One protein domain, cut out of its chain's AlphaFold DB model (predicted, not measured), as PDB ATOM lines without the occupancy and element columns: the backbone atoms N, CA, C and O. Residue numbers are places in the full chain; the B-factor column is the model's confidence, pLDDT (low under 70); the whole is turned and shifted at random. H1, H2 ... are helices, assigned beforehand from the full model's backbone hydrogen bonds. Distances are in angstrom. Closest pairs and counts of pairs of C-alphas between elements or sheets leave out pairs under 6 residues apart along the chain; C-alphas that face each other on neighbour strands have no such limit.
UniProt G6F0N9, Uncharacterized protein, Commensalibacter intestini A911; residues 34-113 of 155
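Overview. This is residues 34 to 113 of the 155 residues of an uncharacterized protein of Commensalibacter intestini A911 (UniProt G6F0N9). One long helix, H4, makes the longest axis, and three short helices lie along one side of it: H3 folds back beside its first residues as a helical hairpin, H2 stands crosswise near its middle, and H1 lies near its last residues. The three short helices are spaced out and joined by loops, and after H4 the tail of residues 105 to 113 turns back to the side where H1 and H2 lie. The printed part has 80 residues with four named helices, in the order H1, H2, H3, H4 along the chain, and no named strand; the class is all helix. The whole is only just compact, close to loose, with a radius of gyration of the C-alphas of 13.9 A, and it is elongated, spanning 43 by 23 by 21 A.

Along the chain. H4 holds residues 82 to 104 and measures 33.1 A from its first to its last C-alpha, with C-alpha 82 at (-32.598, -29.310, 48.143) and C-alpha 104 at (-61.670, -33.781, 33.047). H3, residues 70 to 78, comes before it and measures 12.5 A. H2 holds residues 52 to 59 and measures 10.6 A. H1 holds residues 35 to 43 and measures 11.9 A, with C-alpha 35 at (-58.662, -35.958, 44.536).

Arrangement. H4 touches H3 with residues 82 to 88 alone, and the closest C-alphas, those of Glu 73 and Met 85, are 5.6 A apart. H3 and H4 form a helical hairpin, running opposite ways at a shallow tilt of 30 degrees. H2 and H4 are close but not clearly touching; their closest C-alphas, those of Met 57 and Phe 95, are 7.7 A apart. The lines of H2 and H4 stand about perpendicular, at 74 degrees. H1 and H4 are also close but not clearly touching, with the closest C-alphas, those of Leu 39 and Met 103, 8.0 A apart. H1 and H4 run the same way at a shallow tilt of 34 degrees, only just short of steep. H1, H2 and H3 are apart from one another. In H1, H2, H3 and H4 every O i to N i+4 pair is within hydrogen-bond range.

Size, cuts and confidence. The two C-alphas farthest apart are those of Lys 80 and Lys 113, at 44.1 A, while the first and last printed C-alphas, Asn 34 and Lys 113, are 22.5 A apart. The printed part, residues 34 to 113 of a chain of 155, has no cut. The link from H3 to H4, of 3 residues, is tight; the links from H1 to H2, of 8 residues, and from H2 to H3, of 10 residues, are short. The mean pLDDT of the printed part is 91.4, and residue 113 is under 70.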
ATOM      1  N   ASN A  34     -61.138 -33.653  47.775       89.50
ATOM      2  CA  ASN A  34     -60.187 -34.756  47.846       89.50
ATOM      3  C   ASN A  34     -60.081 -35.454  46.489       89.50
ATOM      4  O   ASN A  34     -61.021 -36.105  46.049       89.50
ATOM      5  N   ILE A  35     -58.907 -35.367  45.860       90.31
ATOM      6  CA  ILE A  35     -58.662 -35.958  44.536       90.31
ATOM      7  C   ILE A  35     -58.898 -37.475  44.544       90.31
ATOM      8  O   ILE A  35     -59.425 -38.003  43.574       90.31
ATOM      9  N   HIS A  36     -58.542 -38.173  45.628       89.75
ATOM     10  CA  HIS A  36     -58.779 -39.615  45.722       89.75
ATOM     11  C   HIS A  36     -60.274 -39.947  45.683       89.75
ATOM     12  O   HIS A  36     -60.676 -40.817  44.923       89.75
ATOM     13  N   ASP A  37     -61.097 -39.207  46.431       90.25
ATOM     14  CA  ASP A  37     -62.545 -39.442  46.472       90.25
ATOM     15  C   ASP A  37     -63.170 -39.167  45.095       90.25
ATOM     16  O   ASP A  37     -63.965 -39.972  44.624       90.25
ATOM     17  N   LEU A  38     -62.728 -38.103  44.404       91.38
ATOM     18  CA  LEU A  38     -63.166 -37.796  43.035       91.38
ATOM     19  C   LEU A  38     -62.815 -38.905  42.033       91.38
ATOM     20  O   LEU A  38     -63.607 -39.227  41.151       91.38
ATOM     21  N   LEU A  39     -61.613 -39.480  42.141       91.31
ATOM     22  CA  LEU A  39     -61.190 -40.577  41.271       91.31
ATOM     23  C   LEU A  39     -61.968 -41.860  41.575       91.31
ATOM     24  O   LEU A  39     -62.393 -42.533  40.641       91.31
ATOM     25  N   THR A  40     -62.193 -42.167  42.852       90.19
ATOM     26  CA  THR A  40     -62.966 -43.333  43.293       90.19
ATOM     27  C   THR A  40     -64.431 -43.238  42.876       90.19
ATOM     28  O   THR A  40     -64.988 -44.220  42.395       90.19
ATOM     29  N   GLU A  41     -65.054 -42.066  43.005       88.88
ATOM     30  CA  GLU A  41     -66.433 -41.830  42.561       88.88
ATOM     31  C   GLU A  41     -66.570 -42.017  41.045       88.88
ATOM     32  O   GLU A  41     -67.520 -42.636  40.574       88.88
ATOM     33  N   LYS A  42     -65.588 -41.533  40.276       86.75
ATOM     34  CA  LYS A  42     -65.640 -41.563  38.812       86.75
ATOM     35  C   LYS A  42     -65.233 -42.901  38.191       86.75
ATOM     36  O   LYS A  42     -65.783 -43.291  37.167       86.75
ATOM     37  N   TYR A  43     -64.228 -43.568  38.748       87.50
ATOM     38  CA  TYR A  43     -63.593 -44.744  38.140       87.50
ATOM     39  C   TYR A  43     -63.722 -46.017  38.987       87.50
ATOM     40  O   TYR A  43     -63.270 -47.082  38.553       87.50
ATOM     41  N   GLY A  44     -64.344 -45.928  40.165       88.06
ATOM     42  CA  GLY A  44     -64.415 -46.996  41.159       88.06
ATOM     43  C   GLY A  44     -63.182 -47.048  42.064       88.06
ATOM     44  O   GLY A  44     -62.143 -46.465  41.761       88.06
ATOM     45  N   GLY A  45     -63.283 -47.780  43.178       85.94
ATOM     46  CA  GLY A  45     -62.182 -47.937  44.145       85.94
ATOM     47  C   GLY A  45     -60.922 -48.586  43.563       85.94
ATOM     48  O   GLY A  45     -59.819 -48.282  44.003       85.94
ATOM     49  N   ASP A  46     -61.075 -49.386  42.507       87.31
ATOM     50  CA  ASP A  46     -59.982 -50.116  41.852       87.31
ATOM     51  C   ASP A  46     -59.334 -49.323  40.697       87.31
ATOM     52  O   ASP A  46     -58.745 -49.899  39.777       87.31
ATOM     53  N   TYR A  47     -59.464 -47.990  40.680       89.56
ATOM     54  CA  TYR A  47     -58.920 -47.155  39.598       89.56
ATOM     55  C   TYR A  47     -57.389 -47.268  39.475       89.56
ATOM     56  O   TYR A  47     -56.835 -47.156  38.377       89.56
ATOM     57  N   ALA A  48     -56.701 -47.501  40.592       90.88
ATOM     58  CA  ALA A  48     -55.283 -47.822  40.661       90.88
ATOM     59  C   ALA A  48     -54.997 -48.610  41.943       90.88
ATOM     60  O   ALA A  48     -55.636 -48.385  42.966       90.88
ATOM     61  N   ASN A  49     -53.992 -49.481  41.904       90.06
ATOM     62  CA  ASN A  49     -53.541 -50.206  43.091       90.06
ATOM     63  C   ASN A  49     -52.773 -49.280  44.042       90.06
ATOM     64  O   ASN A  49     -52.134 -48.315  43.610       90.06
ATOM     65  N   GLU A  50     -52.745 -49.606  45.331       88.69
ATOM     66  CA  GLU A  50     -51.878 -48.924  46.290       88.69
ATOM     67  C   GLU A  50     -50.400 -49.320  46.067       88.69
ATOM     68  O   GLU A  50     -50.123 -50.502  45.852       88.69
ATOM     69  N   PRO A  51     -49.425 -48.381  46.077       91.31
ATOM     70  CA  PRO A  51     -49.542 -46.926  46.236       91.31
ATOM     71  C   PRO A  51     -50.107 -46.218  44.991       91.31
ATOM     72  O   PRO A  51     -49.493 -46.226  43.921       91.31
ATOM     73  N   TYR A  52     -51.233 -45.514  45.158       91.56
ATOM     74  CA  TYR A  52     -52.037 -44.984  44.046       91.56
ATOM     75  C   TYR A  52     -51.254 -44.113  43.065       91.56
ATOM     76  O   TYR A  52     -51.355 -44.299  41.861       91.56
ATOM     77  N   MET A  53     -50.470 -43.151  43.558       91.88
ATOM     78  CA  MET A  53     -49.770 -42.193  42.695       91.88
ATOM     79  C   MET A  53     -48.729 -42.868  41.805       91.88
ATOM     80  O   MET A  53     -48.632 -42.548  40.625       91.88
ATOM     81  N   VAL A  54     -47.966 -43.799  42.379       92.56
ATOM     82  CA  VAL A  54     -46.900 -44.517  41.680       92.56
ATOM     83  C   VAL A  54     -47.494 -45.411  40.600       92.56
ATOM     84  O   VAL A  54     -47.110 -45.306  39.440       92.56
ATOM     85  N   ASN A  55     -48.494 -46.211  40.959       93.19
ATOM     86  CA  ASN A  55     -49.133 -47.108  40.004       93.19
ATOM     87  C   ASN A  55     -49.906 -46.329  38.928       93.19
ATOM     88  O   ASN A  55     -49.881 -46.697  37.757       93.19
ATOM     89  N   LEU A  56     -50.534 -45.204  39.289       93.69
ATOM     90  CA  LEU A  56     -51.204 -44.328  38.329       93.69
ATOM     91  C   LEU A  56     -50.209 -43.659  37.366       93.69
ATOM     92  O   LEU A  56     -50.553 -43.447  36.205       93.69
ATOM     93  N   MET A  57     -48.992 -43.328  37.822       93.94
ATOM     94  CA  MET A  57     -47.904 -42.884  36.941       93.94
ATOM     95  C   MET A  57     -47.503 -43.998  35.981       93.94
ATOM     96  O   MET A  57     -47.441 -43.760  34.779       93.94
ATOM     97  N   ASP A  58     -47.282 -45.206  36.500       92.75
ATOM     98  CA  ASP A  58     -46.818 -46.343  35.706       92.75
ATOM     99  C   ASP A  58     -47.786 -46.673  34.558       92.75
ATOM    100  O   ASP A  58     -47.349 -46.833  33.418       92.75
ATOM    101  N   ILE A  59     -49.101 -46.641  34.802       92.25
ATOM    102  CA  ILE A  59     -50.108 -46.866  33.747       92.25
ATOM    103  C   ILE A  59     -50.334 -45.654  32.819       92.25
ATOM    104  O   ILE A  59     -50.890 -45.817  31.736       92.25
ATOM    105  N   ASN A  60     -49.909 -44.442  33.203       90.88
ATOM    106  CA  ASN A  60     -50.060 -43.209  32.415       90.88
ATOM    107  C   ASN A  60     -48.699 -42.619  32.003       90.88
ATOM    108  O   ASN A  60     -48.387 -41.469  32.325       90.88
ATOM    109  N   ASN A  61     -47.929 -43.393  31.234       85.75
ATOM    110  CA  ASN A  61     -46.638 -43.019  30.632       85.75
ATOM    111  C   ASN A  61     -45.411 -43.166  31.550       85.75
ATOM    112  O   ASN A  61     -44.373 -42.559  31.282       85.75
ATOM    113  N   GLY A  62     -45.501 -43.999  32.587       88.25
ATOM    114  CA  GLY A  62     -44.360 -44.362  33.422       88.25
ATOM    115  C   GLY A  62     -43.992 -43.329  34.491       88.25
ATOM    116  O   GLY A  62     -44.424 -42.170  34.490       88.25
ATOM    117  N   LYS A  63     -43.129 -43.756  35.417       84.38
ATOM    118  CA  LYS A  63     -42.490 -42.869  36.397       84.38
ATOM    119  C   LYS A  63     -41.682 -41.774  35.716       84.38
ATOM    120  O   LYS A  63     -40.860 -42.008  34.832       84.38
ATOM    121  N   ARG A  64     -41.881 -40.550  36.196       85.94
ATOM    122  CA  ARG A  64     -41.109 -39.384  35.763       85.94
ATOM    123  C   ARG A  64     -39.717 -39.422  36.388       85.94
ATOM    124  O   ARG A  64     -39.583 -39.787  37.551       85.94
ATOM    125  N   ARG A  65     -38.711 -38.970  35.636       88.44
ATOM    126  CA  ARG A  65     -37.287 -39.000  36.019       88.44
ATOM    127  C   ARG A  65     -37.008 -38.442  37.415       88.44
ATOM    128  O   ARG A  65     -36.244 -39.030  38.162       88.44
ATOM    129  N   ASP A  66     -37.630 -37.316  37.747       93.44
ATOM    130  CA  ASP A  66     -37.323 -36.583  38.976       93.44
ATOM    131  C   ASP A  66     -38.203 -37.030  40.162       93.44
ATOM    132  O   ASP A  66     -38.268 -36.347  41.178       93.44
ATOM    133  N   PHE A  67     -38.950 -38.132  40.032       94.50
ATOM    134  CA  PHE A  67     -39.773 -38.660  41.118       94.50
ATOM    135  C   PHE A  67     -38.902 -39.298  42.203       94.50
ATOM    136  O   PHE A  67     -38.158 -40.233  41.921       94.50
ATOM    137  N   LEU A  68     -39.071 -38.845  43.446       95.06
ATOM    138  CA  LEU A  68     -38.496 -39.476  44.629       95.06
ATOM    139  C   LEU A  68     -39.611 -39.976  45.555       95.06
ATOM    140  O   LEU A  68     -40.634 -39.311  45.768       95.06
ATOM    141  N   THR A  69     -39.410 -41.151  46.135       93.12
ATOM    142  CA  THR A  69     -40.232 -41.684  47.224       93.12
ATOM    143  C   THR A  69     -40.037 -40.868  48.503       93.12
ATOM    144  O   THR A  69     -39.084 -40.107  48.641       93.12
ATOM    145  N   GLY A  70     -40.933 -41.032  49.482       89.31
ATOM    146  CA  GLY A  70     -40.820 -40.303  50.751       89.31
ATOM    147  C   GLY A  70     -39.509 -40.581  51.498       89.31
ATOM    148  O   GLY A  70     -38.961 -39.675  52.115       89.31
ATOM    149  N   LYS A  71     -38.970 -41.805  51.402       93.75
ATOM    150  CA  LYS A  71     -37.661 -42.145  51.988       93.75
ATOM    151  C   LYS A  71     -36.528 -41.413  51.269       93.75
ATOM    152  O   LYS A  71     -35.709 -40.776  51.920       93.75
ATOM    153  N   GLU A  72     -36.538 -41.431  49.940       94.75
ATOM    154  CA  GLU A  72     -35.527 -40.757  49.119       94.75
ATOM    155  C   GLU A  72     -35.562 -39.228  49.286       94.75
ATOM    156  O   GLU A  72     -34.511 -38.593  49.297       94.75
ATOM    157  N   GLU A  73     -36.737 -38.618  49.483       93.31
ATOM    158  CA  GLU A  73     -36.834 -37.183  49.799       93.31
ATOM    159  C   GLU A  73     -36.216 -36.839  51.156       93.31
ATOM    160  O   GLU A  73     -35.538 -35.818  51.278       93.31
ATOM    161  N   VAL A  74     -36.414 -37.688  52.169       94.88
ATOM    162  CA  VAL A  74     -35.786 -37.506  53.486       94.88
ATOM    163  C   VAL A  74     -34.268 -37.648  53.382       94.88
ATOM    164  O   VAL A  74     -33.538 -36.840  53.952       94.88
ATOM    165  N   GLU A  75     -33.779 -38.623  52.617       96.31
ATOM    166  CA  GLU A  75     -32.346 -38.781  52.365       96.31
ATOM    167  C   GLU A  75     -31.753 -37.585  51.608       96.31
ATOM    168  O   GLU A  75     -30.678 -37.104  51.968       96.31
ATOM    169  N   ALA A  76     -32.447 -37.073  50.586       94.75
ATOM    170  CA  ALA A  76     -32.032 -35.877  49.855       94.75
ATOM    171  C   ALA A  76     -31.961 -34.656  50.785       94.75
ATOM    172  O   ALA A  76     -30.984 -33.905  50.756       94.75
ATOM    173  N   PHE A  77     -32.939 -34.503  51.683       94.50
ATOM    174  CA  PHE A  77     -32.936 -33.455  52.700       94.50
ATOM    175  C   PHE A  77     -31.740 -33.577  53.658       94.50
ATOM    176  O   PHE A  77     -31.040 -32.593  53.898       94.50
ATOM    177  N   GLN A  78     -31.446 -34.783  54.158       96.31
ATOM    178  CA  GLN A  78     -30.288 -35.039  55.028       96.31
ATOM    179  C   GLN A  78     -28.956 -34.738  54.329       96.31
ATOM    180  O   GLN A  78     -28.039 -34.190  54.942       96.31
ATOM    181  N   LYS A  79     -28.866 -35.037  53.030       96.38
ATOM    182  CA  LYS A  79     -27.704 -34.744  52.177       96.38
ATOM    183  C   LYS A  79     -27.609 -33.266  51.764       96.38
ATOM    184  O   LYS A  79     -26.657 -32.903  51.079       96.38
ATOM    185  N   LYS A  80     -28.554 -32.413  52.186       96.00
ATOM    186  CA  LYS A  80     -28.695 -31.003  51.767       96.00
ATOM    187  C   LYS A  80     -28.878 -30.830  50.252       96.00
ATOM    188  O   LYS A  80     -28.636 -29.748  49.718       96.00
ATOM    189  N   ASP A  81     -29.350 -31.868  49.564       95.75
ATOM    190  CA  ASP A  81     -29.719 -31.809  48.152       95.75
ATOM    191  C   ASP A  81     -31.154 -31.285  48.007       95.75
ATOM    192  O   ASP A  81     -32.120 -31.998  47.711       95.75
ATOM    193  N   PHE A  82     -31.306 -29.984  48.259       94.56
ATOM    194  CA  PHE A  82     -32.598 -29.310  48.143       94.56
ATOM    195  C   PHE A  82     -33.079 -29.215  46.693       94.56
ATOM    196  O   PHE A  82     -34.280 -29.067  46.463       94.56
ATOM    197  N   PHE A  83     -32.174 -29.322  45.714       95.56
ATOM    198  CA  PHE A  83     -32.525 -29.285  44.300       95.56
ATOM    199  C   PHE A  83     -33.283 -30.552  43.892       95.56
ATOM    200  O   PHE A  83     -34.364 -30.456  43.306       95.56
ATOM    201  N   ALA A  84     -32.783 -31.733  44.269       94.38
ATOM    202  CA  ALA A  84     -33.484 -32.993  44.032       94.38
ATOM    203  C   ALA A  84     -34.846 -33.036  44.749       94.38
ATOM    204  O   ALA A  84     -35.859 -33.390  44.139       94.38
ATOM    205  N   MET A  85     -34.905 -32.586  46.008       94.38
ATOM    206  CA  MET A  85     -36.158 -32.505  46.770       94.38
ATOM    207  C   MET A  85     -37.180 -31.560  46.112       94.38
ATOM    208  O   MET A  85     -38.365 -31.892  45.983       94.38
ATOM    209  N   HIS A  86     -36.731 -30.389  45.651       94.75
ATOM    210  CA  HIS A  86     -37.579 -29.426  44.950       94.75
ATOM    211  C   HIS A  86     -38.128 -30.006  43.641       94.75
ATOM    212  O   HIS A  86     -39.331 -29.926  43.382       94.75
ATOM    213  N   ASN A  87     -37.274 -30.652  42.842       95.75
ATOM    214  CA  ASN A  87     -37.682 -31.273  41.583       95.75
ATOM    215  C   ASN A  87     -38.676 -32.419  41.795       95.75
ATOM    216  O   ASN A  87     -39.653 -32.515  41.051       95.75
ATOM    217  N   SER A  88     -38.499 -33.225  42.843       95.62
ATOM    218  CA  SER A  88     -39.468 -34.255  43.229       95.62
ATOM    219  C   SER A  88     -40.816 -33.664  43.638       95.62
ATOM    220  O   SER A  88     -41.868 -34.116  43.175       95.62
ATOM    221  N   THR A  89     -40.807 -32.584  44.421       93.88
ATOM    222  CA  THR A  89     -42.037 -31.870  44.793       93.88
ATOM    223  C   THR A  89     -42.762 -31.342  43.550       93.88
ATOM    224  O   THR A  89     -43.959 -31.581  43.371       93.88
ATOM    225  N   LEU A  90     -42.037 -30.693  42.631       95.44
ATOM    226  CA  LEU A  90     -42.591 -30.226  41.357       95.44
ATOM    227  C   LEU A  90     -43.104 -31.377  40.485       95.44
ATOM    228  O   LEU A  90     -44.158 -31.250  39.862       95.44
ATOM    229  N   CYS A  91     -42.381 -32.495  40.430       95.19
ATOM    230  CA  CYS A  91     -42.781 -33.695  39.704       95.19
ATOM    231  C   CYS A  91     -44.155 -34.186  40.177       95.19
ATOM    232  O   CYS A  91     -45.055 -34.396  39.353       95.19
ATOM    233  N   LYS A  92     -44.344 -34.272  41.498       94.56
ATOM    234  CA  LYS A  92     -45.597 -34.698  42.131       94.56
ATOM    235  C   LYS A  92     -46.755 -33.754  41.821       94.56
ATOM    236  O   LYS A  92     -47.812 -34.203  41.377       94.56
ATOM    237  N   VAL A  93     -46.540 -32.446  41.957       94.44
ATOM    238  CA  VAL A  93     -47.552 -31.423  41.632       94.44
ATOM    239  C   VAL A  93     -47.930 -31.467  40.148       94.44
ATOM    240  O   VAL A  93     -49.112 -31.510  39.802       94.44
ATOM    241  N   LYS A  94     -46.939 -31.530  39.249       94.94
ATOM    242  CA  LYS A  94     -47.176 -31.642  37.801       94.94
ATOM    243  C   LYS A  94     -47.900 -32.937  37.434       94.94
ATOM    244  O   LYS A  94     -48.575 -32.984  36.406       94.94
ATOM    245  N   PHE A  95     -47.733 -34.005  38.210       95.00
ATOM    246  CA  PHE A  95     -48.486 -35.234  37.998       95.00
ATOM    247  C   PHE A  95     -49.949 -35.078  38.408       95.00
ATOM    248  O   PHE A  95     -50.817 -35.428  37.617       95.00
ATOM    249  N   PHE A  96     -50.247 -34.467  39.557       93.75
ATOM    250  CA  PHE A  96     -51.638 -34.167  39.921       93.75
ATOM    251  C   PHE A  96     -52.331 -33.282  38.883       93.75
ATOM    252  O   PHE A  96     -53.457 -33.573  38.487       93.75
ATOM    253  N   GLN A  97     -51.643 -32.260  38.368       95.19
ATOM    254  CA  GLN A  97     -52.174 -31.436  37.280       95.19
ATOM    255  C   GLN A  97     -52.503 -32.276  36.035       95.19
ATOM    256  O   GLN A  97     -53.553 -32.083  35.422       95.19
ATOM    257  N   TYR A  98     -51.611 -33.196  35.652       94.75
ATOM    258  CA  TYR A  98     -51.843 -34.118  34.542       94.75
ATOM    259  C   TYR A  98     -53.072 -34.998  34.802       94.75
ATOM    260  O   TYR A  98     -53.971 -35.030  33.968       94.75
ATOM    261  N   VAL A  99     -53.157 -35.633  35.974       94.19
ATOM    262  CA  VAL A  99     -54.284 -36.499  36.350       94.19
ATOM    263  C   VAL A  99     -55.605 -35.741  36.278       94.19
ATOM    264  O   VAL A  99     -56.537 -36.222  35.646       94.19
ATOM    265  N   ILE A 100     -55.678 -34.532  36.841       94.50
ATOM    266  CA  ILE A 100     -56.895 -33.708  36.813       94.50
ATOM    267  C   ILE A 100     -57.277 -33.350  35.372       94.50
ATOM    268  O   ILE A 100     -58.434 -33.508  34.990       94.50
ATOM    269  N   LYS A 101     -56.318 -32.921  34.540       95.06
ATOM    270  CA  LYS A 101     -56.578 -32.603  33.125       95.06
ATOM    271  C   LYS A 101     -57.108 -33.814  32.357       95.06
ATOM    272  O   LYS A 101     -58.092 -33.693  31.632       95.06
ATOM    273  N   GLN A 102     -56.494 -34.980  32.539       93.19
ATOM    274  CA  GLN A 102     -56.921 -36.210  31.873       93.19
ATOM    275  C   GLN A 102     -58.262 -36.722  32.402       93.19
ATOM    276  O   GLN A 102     -59.076 -37.212  31.621       93.19
ATOM    277  N   MET A 103     -58.515 -36.568  33.701       91.69
ATOM    278  CA  MET A 103     -59.790 -36.891  34.332       91.69
ATOM    279  C   MET A 103     -60.914 -36.022  33.768       91.69
ATOM    280  O   MET A 103     -61.960 -36.551  33.402       91.69
ATOM    281  N   LEU A 104     -60.704 -34.706  33.652       90.75
ATOM    282  CA  LEU A 104     -61.670 -33.781  33.047       90.75
ATOM    283  C   LEU A 104     -61.886 -34.076  31.557       90.75
ATOM    284  O   LEU A 104     -63.003 -33.972  31.064       90.75
ATOM    285  N   ALA A 105     -60.838 -34.498  30.848       89.94
ATOM    286  CA  ALA A 105     -60.921 -34.888  29.444       89.94
ATOM    287  C   ALA A 105     -61.477 -36.310  29.213       89.94
ATOM    288  O   ALA A 105     -61.544 -36.732  28.059       89.94
ATOM    289  N   ASN A 106     -61.826 -37.066  30.266       85.31
ATOM    290  CA  ASN A 106     -62.223 -38.482  30.191       85.31
ATOM    291  C   ASN A 106     -61.191 -39.374  29.456       85.31
ATOM    292  O   ASN A 106     -61.551 -40.322  28.757       85.31
ATOM    293  N   LYS A 107     -59.898 -39.055  29.589       87.69
ATOM    294  CA  LYS A 107     -58.761 -39.737  28.933       87.69
ATOM    295  C   LYS A 107     -57.750 -40.326  29.920       87.69
ATOM    296  O   LYS A 107     -56.663 -40.724  29.510       87.69
ATOM    297  N   LEU A 108     -58.059 -40.320  31.215       91.12
ATOM    298  CA  LEU A 108     -57.197 -40.926  32.225       91.12
ATOM    299  C   LEU A 108     -57.223 -42.450  32.073       91.12
ATOM    300  O   LEU A 108     -58.301 -43.042  32.032       91.12
ATOM    301  N   ILE A 109     -56.047 -43.071  31.990       88.31
ATOM    302  CA  ILE A 109     -55.922 -44.529  31.944       88.31
ATOM    303  C   ILE A 109     -55.974 -45.043  33.383       88.31
ATOM    304  O   ILE A 109     -55.231 -44.562  34.241       88.31
ATOM    305  N   VAL A 110     -56.873 -45.991  33.644       90.50
ATOM    306  CA  VAL A 110     -57.127 -46.587  34.964       90.50
ATOM    307  C   VAL A 110     -57.106 -48.113  34.868       90.50
ATOM    308  O   VAL A 110     -57.251 -48.671  33.783       90.50
ATOM    309  N   THR A 111     -56.905 -48.781  36.005       85.25
ATOM    310  CA  THR A 111     -56.848 -50.254  36.091       85.25
ATOM    311  C   THR A 111     -58.244 -50.893  36.107       85.25
ATOM    312  O   THR A 111     -58.400 -52.041  35.694       85.25
ATOM    313  N   SER A 112     -59.267 -50.159  36.562       75.62
ATOM    314  CA  SER A 112     -60.637 -50.665  36.704       75.62
ATOM    315  C   SER A 112     -61.282 -51.057  35.365       75.62
ATOM    316  O   SER A 112     -60.839 -50.656  34.288       75.62
ATOM    317  N   LYS A 113     -62.338 -51.888  35.425       63.47
ATOM    318  CA  LYS A 113     -63.002 -52.469  34.245       63.47
ATOM    319  C   LYS A 113     -63.450 -51.372  33.272       63.47
ATOM    320  O   LYS A 113     -64.445 -50.695  33.507       63.47
TER     321      LYS A 113